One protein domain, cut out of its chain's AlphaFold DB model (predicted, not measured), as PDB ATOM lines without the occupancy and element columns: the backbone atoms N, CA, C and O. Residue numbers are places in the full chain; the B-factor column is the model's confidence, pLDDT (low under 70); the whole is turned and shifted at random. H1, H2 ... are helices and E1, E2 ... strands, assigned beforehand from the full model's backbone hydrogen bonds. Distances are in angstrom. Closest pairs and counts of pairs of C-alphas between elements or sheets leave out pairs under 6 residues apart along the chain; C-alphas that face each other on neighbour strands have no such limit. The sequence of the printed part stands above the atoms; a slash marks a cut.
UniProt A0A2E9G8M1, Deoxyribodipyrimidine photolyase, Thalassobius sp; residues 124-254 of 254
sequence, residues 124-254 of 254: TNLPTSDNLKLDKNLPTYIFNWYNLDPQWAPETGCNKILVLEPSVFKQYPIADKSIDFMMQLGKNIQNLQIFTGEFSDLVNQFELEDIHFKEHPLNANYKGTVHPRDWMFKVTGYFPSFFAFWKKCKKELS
ATOM      1  N   THR A 124     -37.955 137.028 -25.800       98.19
ATOM      2  CA  THR A 124     -38.640 135.818 -26.264       98.19
ATOM      3  C   THR A 124     -39.642 135.360 -25.212       98.19
ATOM      4  O   THR A 124     -39.259 135.170 -24.055       98.19
ATOM      5  N   ASN A 125     -40.889 135.107 -25.609       97.69
ATOM      6  CA  ASN A 125     -41.856 134.418 -24.759       97.69
ATOM      7  C   ASN A 125     -41.727 132.908 -24.977       97.69
ATOM      8  O   ASN A 125     -42.188 132.365 -25.980       97.69
ATOM      9  N   LEU A 126     -41.047 132.225 -24.056       98.00
ATOM     10  CA  LEU A 126     -40.867 130.778 -24.151       98.00
ATOM     11  C   LEU A 126     -42.141 130.039 -23.718       98.00
ATOM     12  O   LEU A 126     -42.763 130.435 -22.727       98.00
ATOM     13  N   PRO A 127     -42.522 128.951 -24.414       97.06
ATOM     14  CA  PRO A 127     -43.624 128.108 -23.975       97.06
ATOM     15  C   PRO A 127     -43.268 127.411 -22.658       97.06
ATOM     16  O   PRO A 127     -42.101 127.281 -22.292       97.06
ATOM     17  N   THR A 128     -44.271 126.929 -21.936       96.88
ATOM     18  CA  THR A 128     -44.046 126.077 -20.762       96.88
ATOM     19  C   THR A 128     -43.607 124.677 -21.182       96.88
ATOM     20  O   THR A 128     -44.020 124.197 -22.236       96.88
ATOM     21  N   SER A 129     -42.833 124.001 -20.332       97.75
ATOM     22  CA  SER A 129     -42.481 122.592 -20.531       97.75
ATOM     23  C   SER A 129     -43.715 121.693 -20.577       97.75
ATOM     24  O   SER A 129     -44.686 121.909 -19.844       97.75
ATOM     25  N   ASP A 130     -43.632 120.637 -21.379       97.56
ATOM     26  CA  ASP A 130     -44.577 119.530 -21.328       97.56
ATOM     27  C   ASP A 130     -44.412 118.734 -20.023       97.56
ATOM     28  O   ASP A 130     -43.370 118.760 -19.360       97.56
ATOM     29  N   ASN A 131     -45.430 117.944 -19.675       96.69
ATOM     30  CA  ASN A 131     -45.270 116.891 -18.675       96.69
ATOM     31  C   ASN A 131     -44.500 115.716 -19.296       96.69
ATOM     32  O   ASN A 131     -45.112 114.803 -19.863       96.69
ATOM     33  N   LEU A 132     -43.168 115.785 -19.224       97.00
ATOM     34  CA  LEU A 132     -42.272 114.851 -19.899       97.00
ATOM     35  C   LEU A 132     -42.489 113.401 -19.444       97.00
ATOM     36  O   LEU A 132     -42.399 113.066 -18.262       97.00
ATOM     37  N   LYS A 133     -42.714 112.521 -20.418       95.56
ATOM     38  CA  LYS A 133     -42.784 111.066 -20.262       95.56
ATOM     39  C   LYS A 133     -41.564 110.463 -20.942       95.56
ATOM     40  O   LYS A 133     -41.569 110.273 -22.157       95.56
ATOM     41  N   LEU A 134     -40.514 110.227 -20.160       95.44
ATOM     42  CA  LEU A 134     -39.236 109.712 -20.647       95.44
ATOM     43  C   LEU A 134     -39.028 108.276 -20.162       95.44
ATOM     44  O   LEU A 134     -39.313 107.966 -19.003       95.44
ATOM     45  N   ASP A 135     -38.504 107.419 -21.034       94.19
ATOM     46  CA  ASP A 135     -37.984 106.109 -20.641       94.19
ATOM     47  C   ASP A 135     -36.473 106.222 -20.434       94.19
ATOM     48  O   ASP A 135     -35.725 106.459 -21.382       94.19
ATOM     49  N   LYS A 136     -36.025 106.051 -19.189       90.75
ATOM     50  CA  LYS A 136     -34.611 106.175 -18.806       90.75
ATOM     51  C   LYS A 136     -33.709 105.136 -19.476       90.75
ATOM     52  O   LYS A 136     -32.505 105.339 -19.542       90.75
ATOM     53  N   ASN A 137     -34.279 104.034 -19.967       93.00
ATOM     54  CA  ASN A 137     -33.523 102.974 -20.631       93.00
ATOM     55  C   ASN A 137     -33.328 103.229 -22.133       93.00
ATOM     56  O   ASN A 137     -32.690 102.419 -22.804       93.00
ATOM     57  N   LEU A 138     -33.914 104.302 -22.676       96.69
ATOM     58  CA  LEU A 138     -33.805 104.654 -24.088       96.69
ATOM     59  C   LEU A 138     -32.852 105.840 -24.297       96.69
ATOM     60  O   LEU A 138     -32.837 106.768 -23.480       96.69
ATOM     61  N   PRO A 139     -32.120 105.871 -25.427       98.12
ATOM     62  CA  PRO A 139     -31.314 107.027 -25.800       98.12
ATOM     63  C   PRO A 139     -32.188 108.273 -25.952       98.12
ATOM     64  O   PRO A 139     -33.320 108.210 -26.440       98.12
ATOM     65  N   THR A 140     -31.648 109.426 -25.570       98.50
ATOM     66  CA  THR A 140     -32.339 110.716 -25.616       98.50
ATOM     67  C   THR A 140     -31.710 111.638 -26.648       98.50
ATOM     68  O   THR A 140     -30.546 112.009 -26.543       98.50
ATOM     69  N   TYR A 141     -32.496 112.040 -27.641       98.38
ATOM     70  CA  TYR A 141     -32.088 112.940 -28.712       98.38
ATOM     71  C   TYR A 141     -32.575 114.356 -28.421       98.38
ATOM     72  O   TYR A 141     -33.778 114.604 -28.294       98.38
ATOM     73  N   ILE A 142     -31.623 115.280 -28.325       98.12
ATOM     74  CA  ILE A 142     -31.866 116.684 -28.014       98.12
ATOM     75  C   ILE A 142     -31.937 117.502 -29.302       98.12
ATOM     76  O   ILE A 142     -30.978 117.590 -30.076       98.12
ATOM     77  N   PHE A 143     -33.088 118.125 -29.493       97.75
ATOM     78  CA  PHE A 143     -33.380 119.111 -30.521       97.75
ATOM     79  C   PHE A 143     -33.311 120.512 -29.912       97.75
ATOM     80  O   PHE A 143     -33.511 120.696 -28.712       97.75
ATOM     81  N   ASN A 144     -33.037 121.512 -30.744       95.19
ATOM     82  CA  ASN A 144     -33.007 122.918 -30.346       95.19
ATOM     83  C   ASN A 144     -33.461 123.796 -31.526       95.19
ATOM     84  O   ASN A 144     -33.734 123.283 -32.610       95.19
ATOM     85  N   TRP A 145     -33.504 125.117 -31.341       93.38
ATOM     86  CA  TRP A 145     -33.914 126.073 -32.386       93.38
ATOM     87  C   TRP A 145     -33.161 125.914 -33.722       93.38
ATOM     88  O   TRP A 145     -33.744 126.099 -34.784       93.38
ATOM     89  N   TYR A 146     -31.886 125.523 -33.682       92.38
ATOM     90  CA  TYR A 146     -31.033 125.382 -34.866       92.38
ATOM     91  C   TYR A 146     -31.027 123.963 -35.458       92.38
ATOM     92  O   TYR A 146     -30.424 123.738 -36.507       92.38
ATOM     93  N   ASN A 147     -31.680 122.996 -34.807       91.88
ATOM     94  CA  ASN A 147     -31.749 121.609 -35.253       91.88
ATOM     95  C   ASN A 147     -33.141 121.022 -34.990       91.88
ATOM     96  O   ASN A 147     -33.417 120.523 -33.899       91.88
ATOM     97  N   LEU A 148     -33.980 121.043 -36.029       94.00
ATOM     98  CA  LEU A 148     -35.329 120.460 -36.071       94.00
ATOM     99  C   LEU A 148     -35.503 119.509 -37.263       94.00
ATOM    100  O   LEU A 148     -36.564 119.439 -37.874       94.00
ATOM    101  N   ASP A 149     -34.439 118.792 -37.616       93.94
ATOM    102  CA  ASP A 149     -34.445 117.810 -38.698       93.94
ATOM    103  C   ASP A 149     -35.255 116.555 -38.304       93.94
ATOM    104  O   ASP A 149     -34.807 115.792 -37.440       93.94
ATOM    105  N   PRO A 150     -36.423 116.291 -38.926       94.75
ATOM    106  CA  PRO A 150     -37.268 115.157 -38.562       94.75
ATOM    107  C   PRO A 150     -36.666 113.797 -38.924       94.75
ATOM    108  O   PRO A 150     -37.163 112.780 -38.446       94.75
ATOM    109  N   GLN A 151     -35.611 113.763 -39.741       93.62
ATOM    110  CA  GLN A 151     -34.960 112.529 -40.185       93.62
ATOM    111  C   GLN A 151     -33.713 112.181 -39.362       93.62
ATOM    112  O   GLN A 151     -33.138 111.113 -39.557       93.62
ATOM    113  N   TRP A 152     -33.281 113.057 -38.449       95.38
ATOM    114  CA  TRP A 152     -32.028 112.862 -37.719       95.38
ATOM    115  C   TRP A 152     -32.107 111.768 -36.643       95.38
ATOM    116  O   TRP A 152     -31.207 110.933 -36.544       95.38
ATOM    117  N   ALA A 153     -33.154 111.779 -35.816       96.25
ATOM    118  CA  ALA A 153     -33.309 110.812 -34.730       96.25
ATOM    119  C   ALA A 153     -34.044 109.543 -35.205       96.25
ATOM    120  O   ALA A 153     -34.896 109.634 -36.092       96.25
ATOM    121  N   PRO A 154     -33.794 108.370 -34.583       95.38
ATOM    122  CA  PRO A 154     -34.563 107.158 -34.849       95.38
ATOM    123  C   PRO A 154     -36.072 107.387 -34.713       95.38
ATOM    124  O   PRO A 154     -36.528 108.106 -33.824       95.38
ATOM    125  N   GLU A 155     -36.871 106.749 -35.566       93.31
ATOM    126  CA  GLU A 155     -38.331 106.909 -35.540       93.31
ATOM    127  C   GLU A 155     -38.922 106.460 -34.191       93.31
ATOM    128  O   GLU A 155     -39.679 107.203 -33.561       93.31
ATOM    129  N   THR A 156     -38.477 105.302 -33.693       93.81
ATOM    130  CA  THR A 156     -38.902 104.681 -32.428       93.81
ATOM    131  C   THR A 156     -37.710 104.285 -31.556       93.81
ATOM    132  O   THR A 156     -36.586 104.212 -32.046       93.81
ATOM    133  N   GLY A 157     -37.954 103.955 -30.283       96.00
ATOM    134  CA  GLY A 157     -36.910 103.447 -29.381       96.00
ATOM    135  C   GLY A 157     -35.958 104.528 -28.864       96.00
ATOM    136  O   GLY A 157     -34.821 104.229 -28.524       96.00
ATOM    137  N   CYS A 158     -36.410 105.781 -28.826       97.69
ATOM    138  CA  CYS A 158     -35.669 106.895 -28.251       97.69
ATOM    139  C   CYS A 158     -36.619 107.935 -27.643       97.69
ATOM    140  O   CYS A 158     -37.780 108.047 -28.051       97.69
ATOM    141  N   ASN A 159     -36.107 108.716 -26.695       98.25
ATOM    142  CA  ASN A 159     -36.739 109.954 -26.253       98.25
ATOM    143  C   ASN A 159     -36.326 111.088 -27.205       98.25
ATOM    144  O   ASN A 159     -35.160 111.172 -27.589       98.25
ATOM    145  N   LYS A 160     -37.248 111.987 -27.563       98.50
ATOM    146  CA  LYS A 160     -36.962 113.172 -28.391       98.50
ATOM    147  C   LYS A 160     -37.435 114.412 -27.659       98.50
ATOM    148  O   LYS A 160     -38.622 114.523 -27.346       98.50
ATOM    149  N   ILE A 161     -36.515 115.326 -27.379       98.44
ATOM    150  CA  ILE A 161     -36.796 116.496 -26.548       98.44
ATOM    151  C   ILE A 161     -36.317 117.747 -27.274       98.44
ATOM    152  O   ILE A 161     -35.142 117.845 -27.615       98.44
ATOM    153  N   LEU A 162     -37.219 118.699 -27.498       98.44
ATOM    154  CA  LEU A 162     -36.874 120.056 -27.899       98.44
ATOM    155  C   LEU A 162     -36.550 120.862 -26.645       98.44
ATOM    156  O   LEU A 162     -37.436 121.128 -25.834       98.44
ATOM    157  N   VAL A 163     -35.282 121.235 -26.492       98.06
ATOM    158  CA  VAL A 163     -34.795 122.011 -25.352       98.06
ATOM    159  C   VAL A 163     -34.763 123.491 -25.714       98.06
ATOM    160  O   VAL A 163     -34.150 123.894 -26.705       98.06
ATOM    161  N   LEU A 164     -35.430 124.298 -24.891       97.94
ATOM    162  CA  LEU A 164     -35.515 125.746 -25.013       97.94
ATOM    163  C   LEU A 164     -34.858 126.408 -23.799       97.94
ATOM    164  O   LEU A 164     -35.487 126.582 -22.756       97.94
ATOM    165  N   GLU A 165     -33.585 126.777 -23.942       97.62
ATOM    166  CA  GLU A 165     -32.770 127.317 -22.847       97.62
ATOM    167  C   GLU A 165     -32.991 128.829 -22.676       97.62
ATOM    168  O   GLU A 165     -32.645 129.605 -23.579       97.62
ATOM    169  N   PRO A 166     -33.517 129.297 -21.528       97.75
ATOM    170  CA  PRO A 166     -33.719 130.723 -21.284       97.75
ATOM    171  C   PRO A 166     -32.442 131.557 -21.446       97.75
ATOM    172  O   PRO A 166     -32.502 132.677 -21.959       97.75
ATOM    173  N   SER A 167     -31.280 131.021 -21.057       96.81
ATOM    174  CA  SER A 167     -29.982 131.680 -21.233       96.81
ATOM    175  C   SER A 167     -29.661 131.998 -22.702       96.81
ATOM    176  O   SER A 167     -29.233 133.117 -23.012       96.81
ATOM    177  N   VAL A 168     -29.942 131.064 -23.617       96.12
ATOM    178  CA  VAL A 168     -29.732 131.226 -25.062       96.12
ATOM    179  C   VAL A 168     -30.653 132.306 -25.619       96.12
ATOM    180  O   VAL A 168     -30.179 133.233 -26.278       96.12
ATOM    181  N   PHE A 169     -31.949 132.245 -25.309       97.06
ATOM    182  CA  PHE A 169     -32.933 133.206 -25.819       97.06
ATOM    183  C   PHE A 169     -32.831 134.592 -25.170       97.06
ATOM    184  O   PHE A 169     -33.255 135.583 -25.759       97.06
ATOM    185  N   LYS A 170     -32.195 134.709 -24.001       96.56
ATOM    186  CA  LYS A 170     -31.797 136.008 -23.443       96.56
ATOM    187  C   LYS A 170     -30.693 136.670 -24.273       96.56
ATOM    188  O   LYS A 170     -30.683 137.892 -24.426       96.56
ATOM    189  N   GLN A 171     -29.749 135.885 -24.792       95.06
ATOM    190  CA  GLN A 171     -28.657 136.396 -25.624       95.06
ATOM    191  C   GLN A 171     -29.104 136.641 -27.073       95.06
ATOM    192  O   GLN A 171     -28.757 137.671 -27.662       95.06
ATOM    193  N   TYR A 172     -29.899 135.721 -27.616       96.50
ATOM    194  CA  TYR A 172     -30.410 135.712 -28.983       96.50
ATOM    195  C   TYR A 172     -31.942 135.623 -28.966       96.50
ATOM    196  O   TYR A 172     -32.501 134.556 -29.222       96.50
ATOM    197  N   PRO A 173     -32.634 136.723 -28.622       97.50
ATOM    198  CA  PRO A 173     -34.084 136.713 -28.572       97.50
ATOM    199  C   PRO A 173     -34.675 136.560 -29.972       97.50
ATOM    200  O   PRO A 173     -34.135 137.100 -30.940       97.50
ATOM    201  N   ILE A 174     -35.816 135.884 -30.048       97.94
ATOM    202  CA  ILE A 174     -36.624 135.709 -31.256       97.94
ATOM    203  C   ILE A 174     -38.081 136.061 -30.947       97.94
ATOM    204  O   ILE A 174     -38.520 135.960 -29.801       97.94
ATOM    205  N   ALA A 175     -38.819 136.497 -31.962       97.75
ATOM    206  CA  ALA A 175     -40.217 136.878 -31.831       97.75
ATOM    207  C   ALA A 175     -41.132 135.664 -31.614       97.75
ATOM    208  O   ALA A 175     -40.814 134.545 -32.022       97.75
ATOM    209  N   ASP A 176     -42.324 135.915 -31.072       97.44
ATOM    210  CA  ASP A 176     -43.358 134.892 -30.853       97.44
ATOM    211  C   ASP A 176     -43.693 134.124 -32.136       97.44
ATOM    212  O   ASP A 176     -43.838 132.908 -32.120       97.44
ATOM    213  N   LYS A 177     -43.697 134.801 -33.287       97.38
ATOM    214  CA  LYS A 177     -43.919 134.150 -34.584       97.38
ATOM    215  C   LYS A 177     -42.834 133.129 -34.934       97.38
ATOM    216  O   LYS A 177     -43.131 132.096 -35.528       97.38
ATOM    217  N   SER A 178     -41.582 133.404 -34.568       97.44
ATOM    218  CA  SER A 178     -40.474 132.468 -34.758       97.44
ATOM    219  C   SER A 178     -40.601 131.275 -33.806       97.44
ATOM    220  O   SER A 178     -40.353 130.148 -34.228       97.44
ATOM    221  N   ILE A 179     -41.079 131.487 -32.573       97.56
ATOM    222  CA  ILE A 179     -41.459 130.396 -31.660       97.56
ATOM    223  C   ILE A 179     -42.589 129.560 -32.268       97.56
ATOM    224  O   ILE A 179     -42.453 128.345 -32.376       97.56
ATOM    225  N   ASP A 180     -43.670 130.174 -32.742       97.12
ATOM    226  CA  ASP A 180     -44.785 129.454 -33.362       97.12
ATOM    227  C   ASP A 180     -44.329 128.632 -34.571       97.12
ATOM    228  O   ASP A 180     -44.721 127.474 -34.732       97.12
ATOM    229  N   PHE A 181     -43.455 129.204 -35.401       97.12
ATOM    230  CA  PHE A 181     -42.857 128.512 -36.535       97.12
ATOM    231  C   PHE A 181     -41.993 127.321 -36.095       97.12
ATOM    232  O   PHE A 181     -42.177 126.219 -36.616       97.12
ATOM    233  N   MET A 182     -41.133 127.494 -35.080       96.75
ATOM    234  CA  MET A 182     -40.375 126.407 -34.436       96.75
ATOM    235  C   MET A 182     -41.290 125.247 -34.043       96.75
ATOM    236  O   MET A 182     -41.036 124.084 -34.360       96.75
ATOM    237  N   MET A 183     -42.373 125.585 -33.342       96.56
ATOM    238  CA  MET A 183     -43.313 124.632 -32.780       96.56
ATOM    239  C   MET A 183     -44.068 123.891 -33.882       96.56
ATOM    240  O   MET A 183     -44.301 122.690 -33.771       96.56
ATOM    241  N   GLN A 184     -44.425 124.580 -34.968       96.25
ATOM    242  CA  GLN A 184     -45.034 123.963 -36.144       96.25
ATOM    243  C   GLN A 184     -44.074 123.008 -36.858       96.25
ATOM    244  O   GLN A 184     -44.490 121.906 -37.214       96.25
ATOM    245  N   LEU A 185     -42.799 123.380 -37.016       95.81
ATOM    246  CA  LEU A 185     -41.779 122.489 -37.573       95.81
ATOM    247  C   LEU A 185     -41.595 121.239 -36.707       95.81
ATOM    248  O   LEU A 185     -41.587 120.128 -37.241       95.81
ATOM    249  N   GLY A 186     -41.549 121.407 -35.383       96.25
ATOM    250  CA  GLY A 186     -41.415 120.317 -34.417       96.25
ATOM    251  C   GLY A 186     -42.520 119.258 -34.504       96.25
ATOM    252  O   GLY A 186     -42.263 118.094 -34.212       96.25
ATOM    253  N   LYS A 187     -43.722 119.600 -34.997       96.06
ATOM    254  CA  LYS A 187     -44.812 118.624 -35.214       96.06
ATOM    255  C   LYS A 187     -44.472 117.541 -36.240       96.06
ATOM    256  O   LYS A 187     -45.103 116.489 -36.232       96.06
ATOM    257  N   ASN A 188     -43.484 117.777 -37.105       96.81
ATOM    258  CA  ASN A 188     -42.997 116.771 -38.051       96.81
ATOM    259  C   ASN A 188     -42.079 115.731 -37.383       96.81
ATOM    260  O   ASN A 188     -41.707 114.748 -38.018       96.81
ATOM    261  N   ILE A 189     -41.717 115.928 -36.113       97.38
ATOM    262  CA  ILE A 189     -40.876 115.026 -35.331       97.38
ATOM    263  C   ILE A 189     -41.785 114.218 -34.402       97.38
ATOM    264  O   ILE A 189     -42.317 114.719 -33.411       97.38
ATOM    265  N   GLN A 190     -41.985 112.942 -34.726       95.38
ATOM    266  CA  GLN A 190     -42.901 112.084 -33.975       95.38
ATOM    267  C   GLN A 190     -42.471 111.938 -32.506       95.38
ATOM    268  O   GLN A 190     -41.324 111.571 -32.232       95.38
ATOM    269  N   ASN A 191     -43.424 112.138 -31.589       95.12
ATOM    270  CA  ASN A 191     -43.250 112.068 -30.130       95.12
ATOM    271  C   ASN A 191     -42.246 113.085 -29.557       95.12
ATOM    272  O   ASN A 191     -41.682 112.845 -28.490       95.12
ATOM    273  N   LEU A 192     -42.012 114.205 -30.248       98.00
ATOM    274  CA  LEU A 192     -41.229 115.312 -29.707       98.00
ATOM    275  C   LEU A 192     -41.938 115.918 -28.491       98.00
ATOM    276  O   LEU A 192     -43.122 116.247 -28.563       98.00
ATOM    277  N   GLN A 193     -41.202 116.071 -27.394       98.19
ATOM    278  CA  GLN A 193     -41.669 116.718 -26.168       98.19
ATOM    279  C   GLN A 193     -40.869 117.997 -25.916       98.19
ATOM    280  O   GLN A 193     -39.693 118.076 -26.271       98.19
ATOM    281  N   ILE A 194     -41.493 119.001 -25.311       98.44
ATOM    282  CA  ILE A 194     -40.900 120.323 -25.101       98.44
ATOM    283  C   ILE A 194     -40.388 120.432 -23.673       98.44
ATOM    284  O   ILE A 194     -41.119 120.189 -22.712       98.44
ATOM    285  N   PHE A 195     -39.145 120.877 -23.529       98.56
ATOM    286  CA  PHE A 195     -38.583 121.263 -22.247       98.56
ATOM    287  C   PHE A 195     -38.074 122.699 -22.310       98.56
ATOM    288  O   PHE A 195     -37.157 123.007 -23.067       98.56
ATOM    289  N   THR A 196     -38.640 123.565 -21.476       98.44
ATOM    290  CA  THR A 196     -38.173 124.936 -21.284       98.44
ATOM    291  C   THR A 196     -37.404 125.018 -19.974       98.44
ATOM    292  O   THR A 196     -37.975 124.908 -18.889       98.44
ATOM    293  N   GLY A 197     -36.095 125.203 -20.086       97.94
ATOM    294  CA  GLY A 197     -35.138 125.163 -18.986       97.94
ATOM    295  C   GLY A 197     -33.730 124.941 -19.522       97.94
ATOM    296  O   GLY A 197     -33.552 124.668 -20.710       97.94
ATOM    297  N   GLU A 198     -32.724 125.075 -18.663       97.81
ATOM    298  CA  GLU A 198     -31.343 124.832 -19.079       97.81
ATOM    299  C   GLU A 198     -31.122 123.334 -19.328       97.81
ATOM    300  O   GLU A 198     -31.703 122.482 -18.646       97.81
ATOM    301  N   PHE A 199     -30.242 122.987 -20.271       97.75
ATOM    302  CA  PHE A 199     -29.936 121.584 -20.571       97.75
ATOM    303  C   PHE A 199     -29.523 120.789 -19.319       97.75
ATOM    304  O   PHE A 199     -29.941 119.646 -19.133       97.75
ATOM    305  N   SER A 200     -28.740 121.396 -18.422       97.19
ATOM    306  CA  SER A 200     -28.330 120.754 -17.168       97.19
ATOM    307  C   SER A 200     -29.505 120.403 -16.259       97.19
ATOM    308  O   SER A 200     -29.444 119.389 -15.566       97.19
ATOM    309  N   ASP A 201     -30.564 121.214 -16.259       97.25
ATOM    310  CA  ASP A 201     -31.737 120.985 -15.417       97.25
ATOM    311  C   ASP A 201     -32.507 119.764 -15.913       97.25
ATOM    312  O   ASP A 201     -32.851 118.898 -15.112       97.25
ATOM    313  N   LEU A 202     -32.676 119.635 -17.235       97.00
ATOM    314  CA  LEU A 202     -33.264 118.449 -17.861       97.00
ATOM    315  C   LEU A 202     -32.496 117.179 -17.480       97.00
ATOM    316  O   LEU A 202     -33.087 116.200 -17.025       97.00
ATOM    317  N   VAL A 203     -31.172 117.194 -17.658       96.56
ATOM    318  CA  VAL A 203     -30.327 116.023 -17.395       96.56
ATOM    319  C   VAL A 203     -30.396 115.609 -15.930       96.56
ATOM    320  O   VAL A 203     -30.587 114.429 -15.642       96.56
ATOM    321  N   ASN A 204     -30.289 116.566 -15.009       95.69
ATOM    322  CA  ASN A 204     -30.312 116.285 -13.576       95.69
ATOM    323  C   ASN A 204     -31.699 115.841 -13.094       95.69
ATOM    324  O   ASN A 204     -31.797 114.938 -12.270       95.69
ATOM    325  N   GLN A 205     -32.771 116.461 -13.597       95.75
ATOM    326  CA  GLN A 205     -34.140 116.161 -13.173       95.75
ATOM    327  C   GLN A 205     -34.591 114.761 -13.604       95.75
ATOM    328  O   GLN A 205     -35.333 114.106 -12.870       95.75
ATOM    329  N   PHE A 206     -34.170 114.309 -14.787       95.50
ATOM    330  CA  PHE A 206     -34.603 113.031 -15.357       95.50
ATOM    331  C   PHE A 206     -33.532 111.937 -15.323       95.50
ATOM    332  O   PHE A 206     -33.823 110.815 -15.732       95.50
ATOM    333  N   GLU A 207     -32.344 112.243 -14.786       95.00
ATOM    334  CA  GLU A 207     -31.203 111.324 -14.669       95.00
ATOM    335  C   GLU A 207     -30.830 110.713 -16.030       95.00
ATOM    336  O   GLU A 207     -30.727 109.499 -16.188       95.00
ATOM    337  N   LEU A 208     -30.696 111.569 -17.047       95.19
ATOM    338  CA  LEU A 208     -30.403 111.135 -18.415       95.19
ATOM    339  C   LEU A 208     -28.926 110.750 -18.564       95.19
ATOM    340  O   LEU A 208     -28.044 111.551 -18.255       95.19
ATOM    341  N   GLU A 209     -28.660 109.556 -19.096       93.62
ATOM    342  CA  GLU A 209     -27.294 109.034 -19.266       93.62
ATOM    343  C   GLU A 209     -26.863 108.958 -20.740       93.62
ATOM    344  O   GLU A 209     -25.787 109.443 -21.094       93.62
ATOM    345  N   ASP A 210     -27.707 108.396 -21.614       97.50
ATOM    346  CA  ASP A 210     -27.417 108.238 -23.044       97.50
ATOM    347  C   ASP A 210     -28.044 109.379 -23.859       97.50
ATOM    348  O   ASP A 210     -29.231 109.359 -24.193       97.50
ATOM    349  N   ILE A 211     -27.258 110.429 -24.110       98.31
ATOM    350  CA  ILE A 211     -27.716 111.684 -24.720       98.31
ATOM    351  C   ILE A 211     -27.030 111.897 -26.071       98.31
ATOM    352  O   ILE A 211     -25.805 111.828 -26.173       98.31
ATOM    353  N   HIS A 212     -27.808 112.258 -27.090       98.31
ATOM    354  CA  HIS A 212     -27.348 112.595 -28.436       98.31
ATOM    355  C   HIS A 212     -27.790 114.000 -28.846       98.31
ATOM    356  O   HIS A 212     -28.928 114.399 -28.603       98.31
ATOM    357  N   PHE A 213     -26.913 114.747 -29.516       97.62
ATOM    358  CA  PHE A 213     -27.221 116.083 -30.042       97.62
ATOM    359  C   PHE A 213     -26.354 116.421 -31.256       97.62
ATOM    360  O   PHE A 213     -25.217 115.957 -31.347       97.62
ATOM    361  N   LYS A 214     -26.863 117.241 -32.186       95.75
ATOM    362  CA  LYS A 214     -26.047 117.754 -33.300       95.75
ATOM    363  C   LYS A 214     -25.050 118.816 -32.812       95.75
ATOM    364  O   LYS A 214     -25.332 119.602 -31.904       95.75
ATOM    365  N   GLU A 215     -23.878 118.834 -33.439       94.19
ATOM    366  CA  GLU A 215     -22.851 119.859 -33.269       94.19
ATOM    367  C   GLU A 215     -23.443 121.245 -33.560       94.19
ATOM    368  O   GLU A 215     -23.954 121.501 -34.649       94.19
ATOM    369  N   HIS A 216     -23.342 122.159 -32.596       93.69
ATOM    370  CA  HIS A 216     -23.713 123.556 -32.785       93.69
ATOM    371  C   HIS A 216     -22.919 124.447 -31.815       93.69
ATOM    372  O   HIS A 216     -22.739 124.047 -30.664       93.69
ATOM    373  N   PRO A 217     -22.481 125.662 -32.207       92.44
ATOM    374  CA  PRO A 217     -21.711 126.549 -31.327       92.44
ATOM    375  C   PRO A 217     -22.394 126.910 -30.001       92.44
ATOM    376  O   PRO A 217     -21.710 127.228 -29.033       92.44
ATOM    377  N   LEU A 218     -23.730 126.864 -29.945       92.19
ATOM    378  CA  LEU A 218     -24.491 127.133 -28.716       92.19
ATOM    379  C   LEU A 218     -24.592 125.922 -27.779       92.19
ATOM    380  O   LEU A 218     -24.859 126.097 -26.599       92.19
ATOM    381  N   ASN A 219     -24.294 124.712 -28.260       92.56
ATOM    382  CA  ASN A 219     -24.377 123.481 -27.469       92.56
ATOM    383  C   ASN A 219     -23.089 123.230 -26.659       92.56
ATOM    384  O   ASN A 219     -22.797 122.097 -26.289       92.56
ATOM    385  N   ALA A 220     -22.283 124.266 -26.392       87.62
ATOM    386  CA  ALA A 220     -20.972 124.130 -25.749       87.62
ATOM    387  C   ALA A 220     -21.041 123.517 -24.336       87.62
ATOM    388  O   ALA A 220     -20.079 122.902 -23.883       87.62
ATOM    389  N   ASN A 221     -22.182 123.667 -23.657       89.69
ATOM    390  CA  ASN A 221     -22.420 123.118 -22.321       89.69
ATOM    391  C   ASN A 221     -23.048 121.713 -22.340       89.69
ATOM    392  O   ASN A 221     -23.229 121.118 -21.275       89.69
ATOM    393  N   TYR A 222     -23.402 121.184 -23.516       95.69
ATOM    394  CA  TYR A 222     -24.068 119.888 -23.619       95.69
ATOM    395  C   TYR A 222     -23.065 118.764 -23.374       95.69
ATOM    396  O   TYR A 222     -21.887 118.852 -23.729       95.69
ATOM    397  N   LYS A 223     -23.542 117.681 -22.762       96.19
ATOM    398  CA  LYS A 223     -22.750 116.486 -22.462       96.19
ATOM    399  C   LYS A 223     -23.457 115.266 -23.026       96.19
ATOM    400  O   LYS A 223     -24.665 115.135 -22.871       96.19
ATOM    401  N   GLY A 224     -22.702 114.402 -23.694       96.81
ATOM    402  CA  GLY A 224     -23.230 113.246 -24.412       96.81
ATOM    403  C   GLY A 224     -22.483 113.020 -25.720       96.81
ATOM    404  O   GLY A 224     -21.376 113.525 -25.924       96.81
ATOM    405  N   THR A 225     -23.104 112.269 -26.619       97.81
ATOM    406  CA  THR A 225     -22.563 111.957 -27.938       97.81
ATOM    407  C   THR A 225     -22.939 113.054 -28.932       97.81
ATOM    408  O   THR A 225     -24.100 113.194 -29.323       97.81
ATOM    409  N   VAL A 226     -21.933 113.804 -29.387       97.31
ATOM    410  CA  VAL A 226     -22.088 114.841 -30.415       97.31
ATOM    411  C   VAL A 226     -22.126 114.200 -31.797       97.31
ATOM    412  O   VAL A 226     -21.217 113.461 -32.173       97.31
ATOM    413  N   HIS A 227     -23.160 114.502 -32.572       95.94
ATOM    414  CA  HIS A 227     -23.265 114.115 -33.975       95.94
ATOM    415  C   HIS A 227     -22.766 115.276 -34.839       95.94
ATOM    416  O   HIS A 227     -23.214 116.406 -34.636       95.94
ATOM    417  N   PRO A 228     -21.839 115.051 -35.782       91.94
ATOM    418  CA  PRO A 228     -21.341 116.123 -36.633       91.94
ATOM    419  C   PRO A 228     -22.464 116.681 -37.508       91.94
ATOM    420  O   PRO A 228     -23.403 115.969 -37.868       91.94
ATOM    421  N   ARG A 229     -22.350 117.954 -37.887       85.19
ATOM    422  CA  ARG A 229     -23.223 118.529 -38.915       85.19
ATOM    423  C   ARG A 229     -23.016 117.849 -40.267       85.19
ATOM    424  O   ARG A 229     -21.905 117.436 -40.609       85.19
ATOM    425  N   ASP A 230     -24.081 117.815 -41.053       82.50
ATOM    426  CA  ASP A 230     -24.048 117.294 -42.411       82.50
ATOM    427  C   ASP A 230     -23.246 118.235 -43.318       82.50
ATOM    428  O   ASP A 230     -23.481 119.445 -43.372       82.50
ATOM    429  N   TRP A 231     -22.278 117.676 -44.042       83.88
ATOM    430  CA  TRP A 231     -21.479 118.415 -45.014       83.88
ATOM    431  C   TRP A 231     -21.880 118.011 -46.423       83.88
ATOM    432  O   TRP A 231     -21.831 116.839 -46.786       83.88
ATOM    433  N   MET A 232     -22.213 119.004 -47.247       85.38
ATOM    434  CA  MET A 232     -22.508 118.781 -48.665       85.38
ATOM    435  C   MET A 232     -21.264 118.356 -49.462       85.38
ATOM    436  O   MET A 232     -21.388 117.691 -50.485       85.38
ATOM    437  N   PHE A 233     -20.071 118.732 -48.990       89.44
ATOM    438  CA  PHE A 233     -18.793 118.487 -49.657       89.44
ATOM    439  C   PHE A 233     -17.751 117.979 -48.668       89.44
ATOM    440  O   PHE A 233     -17.743 118.380 -47.506       89.44
ATOM    441  N   LYS A 234     -16.812 117.161 -49.146       89.38
ATOM    442  CA  LYS A 234     -15.666 116.670 -48.360       89.38
ATOM    443  C   LYS A 234     -14.515 117.680 -48.304       89.38
ATOM    444  O   LYS A 234     -13.472 117.399 -47.715       89.38
ATOM    445  N   VAL A 235     -14.682 118.849 -48.921       89.75
ATOM    446  CA  VAL A 235     -13.681 119.917 -48.960       89.75
ATOM    447  C   VAL A 235     -13.431 120.484 -47.561       89.75
ATOM    448  O   VAL A 235     -14.260 121.197 -47.005       89.75
ATOM    449  N   THR A 236     -12.231 120.243 -47.038       88.38
ATOM    450  CA  THR A 236     -11.757 120.783 -45.756       88.38
ATOM    451  C   THR A 236     -10.565 121.724 -45.937       88.38
ATOM    452  O   THR A 236      -9.804 121.600 -46.897       88.38
ATOM    453  N   GLY A 237     -10.354 122.624 -44.975       88.62
ATOM    454  CA  GLY A 237      -9.204 123.532 -44.922       88.62
ATOM    455  C   GLY A 237      -9.596 125.008 -44.958       88.62
ATOM    456  O   GLY A 237     -10.770 125.357 -45.063       88.62
ATOM    457  N   TYR A 238      -8.600 125.887 -44.851       89.94
ATOM    458  CA  TYR A 238      -8.811 127.330 -44.933       89.94
ATOM    459  C   TYR A 238      -8.904 127.796 -46.389       89.94
ATOM    460  O   TYR A 238      -8.052 127.460 -47.217       89.94
ATOM    461  N   PHE A 239      -9.901 128.631 -46.680       88.62
ATOM    462  CA  PHE A 239     -10.066 129.284 -47.973       88.62
ATOM    463  C   PHE A 239     -10.175 130.794 -47.774       88.62
ATOM    464  O   PHE A 239     -11.001 131.239 -46.982       88.62
ATOM    465  N   PRO A 240      -9.399 131.600 -48.517       82.56
ATOM    466  CA  PRO A 240      -9.398 133.050 -48.340       82.56
ATOM    467  C   PRO A 240     -10.668 133.727 -48.882       82.56
ATOM    468  O   PRO A 240     -10.857 134.921 -48.680       82.56
ATOM    469  N   SER A 241     -11.521 133.001 -49.614       81.12
ATOM    470  CA  SER A 241     -12.808 133.500 -50.100       81.12
ATOM    471  C   SER A 241     -13.789 132.363 -50.384       81.12
ATOM    472  O   SER A 241     -13.385 131.234 -50.681       81.12
ATOM    473  N   PHE A 242     -15.086 132.687 -50.379       82.69
ATOM    474  CA  PHE A 242     -16.143 131.753 -50.775       82.69
ATOM    475  C   PHE A 242     -15.921 131.204 -52.189       82.69
ATOM    476  O   PHE A 242     -16.040 130.006 -52.402       82.69
ATOM    477  N   PHE A 243     -15.523 132.035 -53.158       86.62
ATOM    478  CA  PHE A 243     -15.270 131.568 -54.526       86.62
ATOM    479  C   PHE A 243     -14.108 130.570 -54.609       86.62
ATOM    480  O   PHE A 243     -14.175 129.611 -55.382       86.62
ATOM    481  N   ALA A 244     -13.052 130.766 -53.811       89.19
ATOM    482  CA  ALA A 244     -11.937 129.826 -53.744       89.19
ATOM    483  C   ALA A 244     -12.380 128.470 -53.169       89.19
ATOM    484  O   ALA A 244     -12.029 127.430 -53.731       89.19
ATOM    485  N   PHE A 245     -13.191 128.494 -52.106       91.12
ATOM    486  CA  PHE A 245     -13.826 127.308 -51.527       91.12
ATOM    487  C   PHE A 245     -14.772 126.618 -52.523       91.12
ATOM    488  O   PHE A 245     -14.618 125.434 -52.827       91.12
ATOM    489  N   TRP A 246     -15.701 127.371 -53.114       90.69
ATOM    490  CA  TRP A 246     -16.715 126.870 -54.040       90.69
ATOM    491  C   TRP A 246     -16.105 126.219 -55.281       90.69
ATOM    492  O   TRP A 246     -16.567 125.176 -55.736       90.69
ATOM    493  N   LYS A 247     -15.000 126.769 -55.804       92.38
ATOM    494  CA  LYS A 247     -14.270 126.169 -56.930       92.38
ATOM    495  C   LYS A 247     -13.745 124.764 -56.615       92.38
ATOM    496  O   LYS A 247     -13.582 123.971 -57.540       92.38
ATOM    497  N   LYS A 248     -13.445 124.454 -55.348       92.44
ATOM    498  CA  LYS A 248     -13.089 123.092 -54.922       92.44
ATOM    499  C   LYS A 248     -14.330 122.215 -54.807       92.44
ATOM    500  O   LYS A 248     -14.327 121.147 -55.398       92.44
ATOM    501  N   CYS A 249     -15.383 122.707 -54.155       92.75
ATOM    502  CA  CYS A 249     -16.648 121.981 -53.983       92.75
ATOM    503  C   CYS A 249     -17.262 121.566 -55.323       92.75
ATOM    504  O   CYS A 249     -17.676 120.428 -55.502       92.75
ATOM    505  N   LYS A 250     -17.218 122.457 -56.321       92.81
ATOM    506  CA  LYS A 250     -17.732 122.195 -57.670       92.81
ATOM    507  C   LYS A 250     -17.093 120.972 -58.342       92.81
ATOM    508  O   LYS A 250     -17.718 120.390 -59.216       92.81
ATOM    509  N   LYS A 251     -15.875 120.577 -57.948       91.25
ATOM    510  CA  LYS A 251     -15.212 119.371 -58.470       91.25
ATOM    511  C   LYS A 251     -15.794 118.065 -57.930       91.25
ATOM    512  O   LYS A 251     -15.499 117.023 -58.486       91.25
ATOM    513  N   GLU A 252     -16.546 118.113 -56.836       92.12
ATOM    514  CA  GLU A 252     -17.232 116.942 -56.274       92.12
ATOM    515  C   GLU A 252     -18.639 116.764 -56.866       92.12
ATOM    516  O   GLU A 252     -19.229 115.700 -56.726       92.12
ATOM    517  N   LEU A 253     -19.170 117.796 -57.537       86.69
ATOM    518  CA  LEU A 253     -20.452 117.753 -58.258       86.69
ATOM    519  C   LEU A 253     -20.322 117.231 -59.698       86.69
ATOM    520  O   LEU A 253     -21.338 117.060 -60.370       86.69
ATOM    521  N   SER A 254     -19.091 117.076 -60.186       68.06
ATOM    522  CA  SER A 254     -18.746 116.608 -61.535       68.06
ATOM    523  C   SER A 254     -18.260 115.173 -61.502       68.06
ATOM    524  O   SER A 254     -18.690 114.395 -62.375       68.06
TER     525      SER A 254
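What this domain is: This is residues 124 to 254 of the 254 residues of the protein "Deoxyribodipyrimidine photolyase" of Thalassobius sp (UniProt A0A2E9G8M1). A strongly twisted sheet of five parallel strands has H3 over one face, while H2 only grazes the sheet with residues 182 to 186 and H1 follows just past the end of E2. From the last strand, E5, a tail of residues 228 to 241 leads away from this body to a separate small helix, H4, and this arm makes much of the length. The printed part has 131 residues with four named helices and five named strands, in the order E1 E2 H1 H2 E3 H3 E4 E5 H4, and the sheet's order is E3 E2 E1 E4 E5. The class is mixed, helices and strands, with 55 residues, under half, in named elements. The whole is only just loose, close to compact, with a radius of gyration of the C-alphas of 17.1 A and spans of 50 by 34 by 27 A.

Where its parts are: Residues 124 to 139 hold no named element. E1 is residues 140 to 143, beginning at C-alpha 140 (-32.339, 110.716, -25.616). E2, residues 159 to 164, is 15.9 A long. H1 is residues 166 to 171, and H2, residues 176 to 186, is 15.1 A long. E3, residues 192 to 196, spans 13.1 A, and H3, residues 199 to 206, spans 11.1 A. E4 is residues 211 to 214, E5 residues 225 to 227. H4, residues 242 to 249, ends at C-alpha 249 (-16.648, 121.981, -53.983).

How they stand to each other: E3 and E5 are the edge strands. E3 and E2 stand at 35 degrees, with N 162 and O 193 2.8 A apart, within hydrogen-bond range. E2 and E1 pair through N 141 and O 159, 2.8 A, E1 and E4 through N 142 and O 212, 2.8 A, and E4 and E5 through N 227 and O 213, 2.8 A. H3 is on the sheet, over E2, at a height of 9.0 A, slantwise to the strands at 36 degrees to E2 on the local plane; their closest C-alphas, Val 163 and Phe 199, are 6.8 A apart. E2, H1, H2 and E3 form a strand-helix-strand unit, two parallel neighbour strands with helices between, its crossover right-handed. E3, H3 and E4 form a split one, with E2 and E1 between its strands, also right-handed. H1 and H4 are not on the sheet. Every O i to N i+4 pair is within range in H1, H2 and H3; in H4, 3 of 4.

The domain as a whole: The C-alphas of Gln 205 and Ser 254, the two farthest apart, are 50.8 A apart. The printed part has no cut. E1 to E2 and E5 to H4 are long links. Mean pLDDT of the printed part is 94.4, with residue 254 under 70.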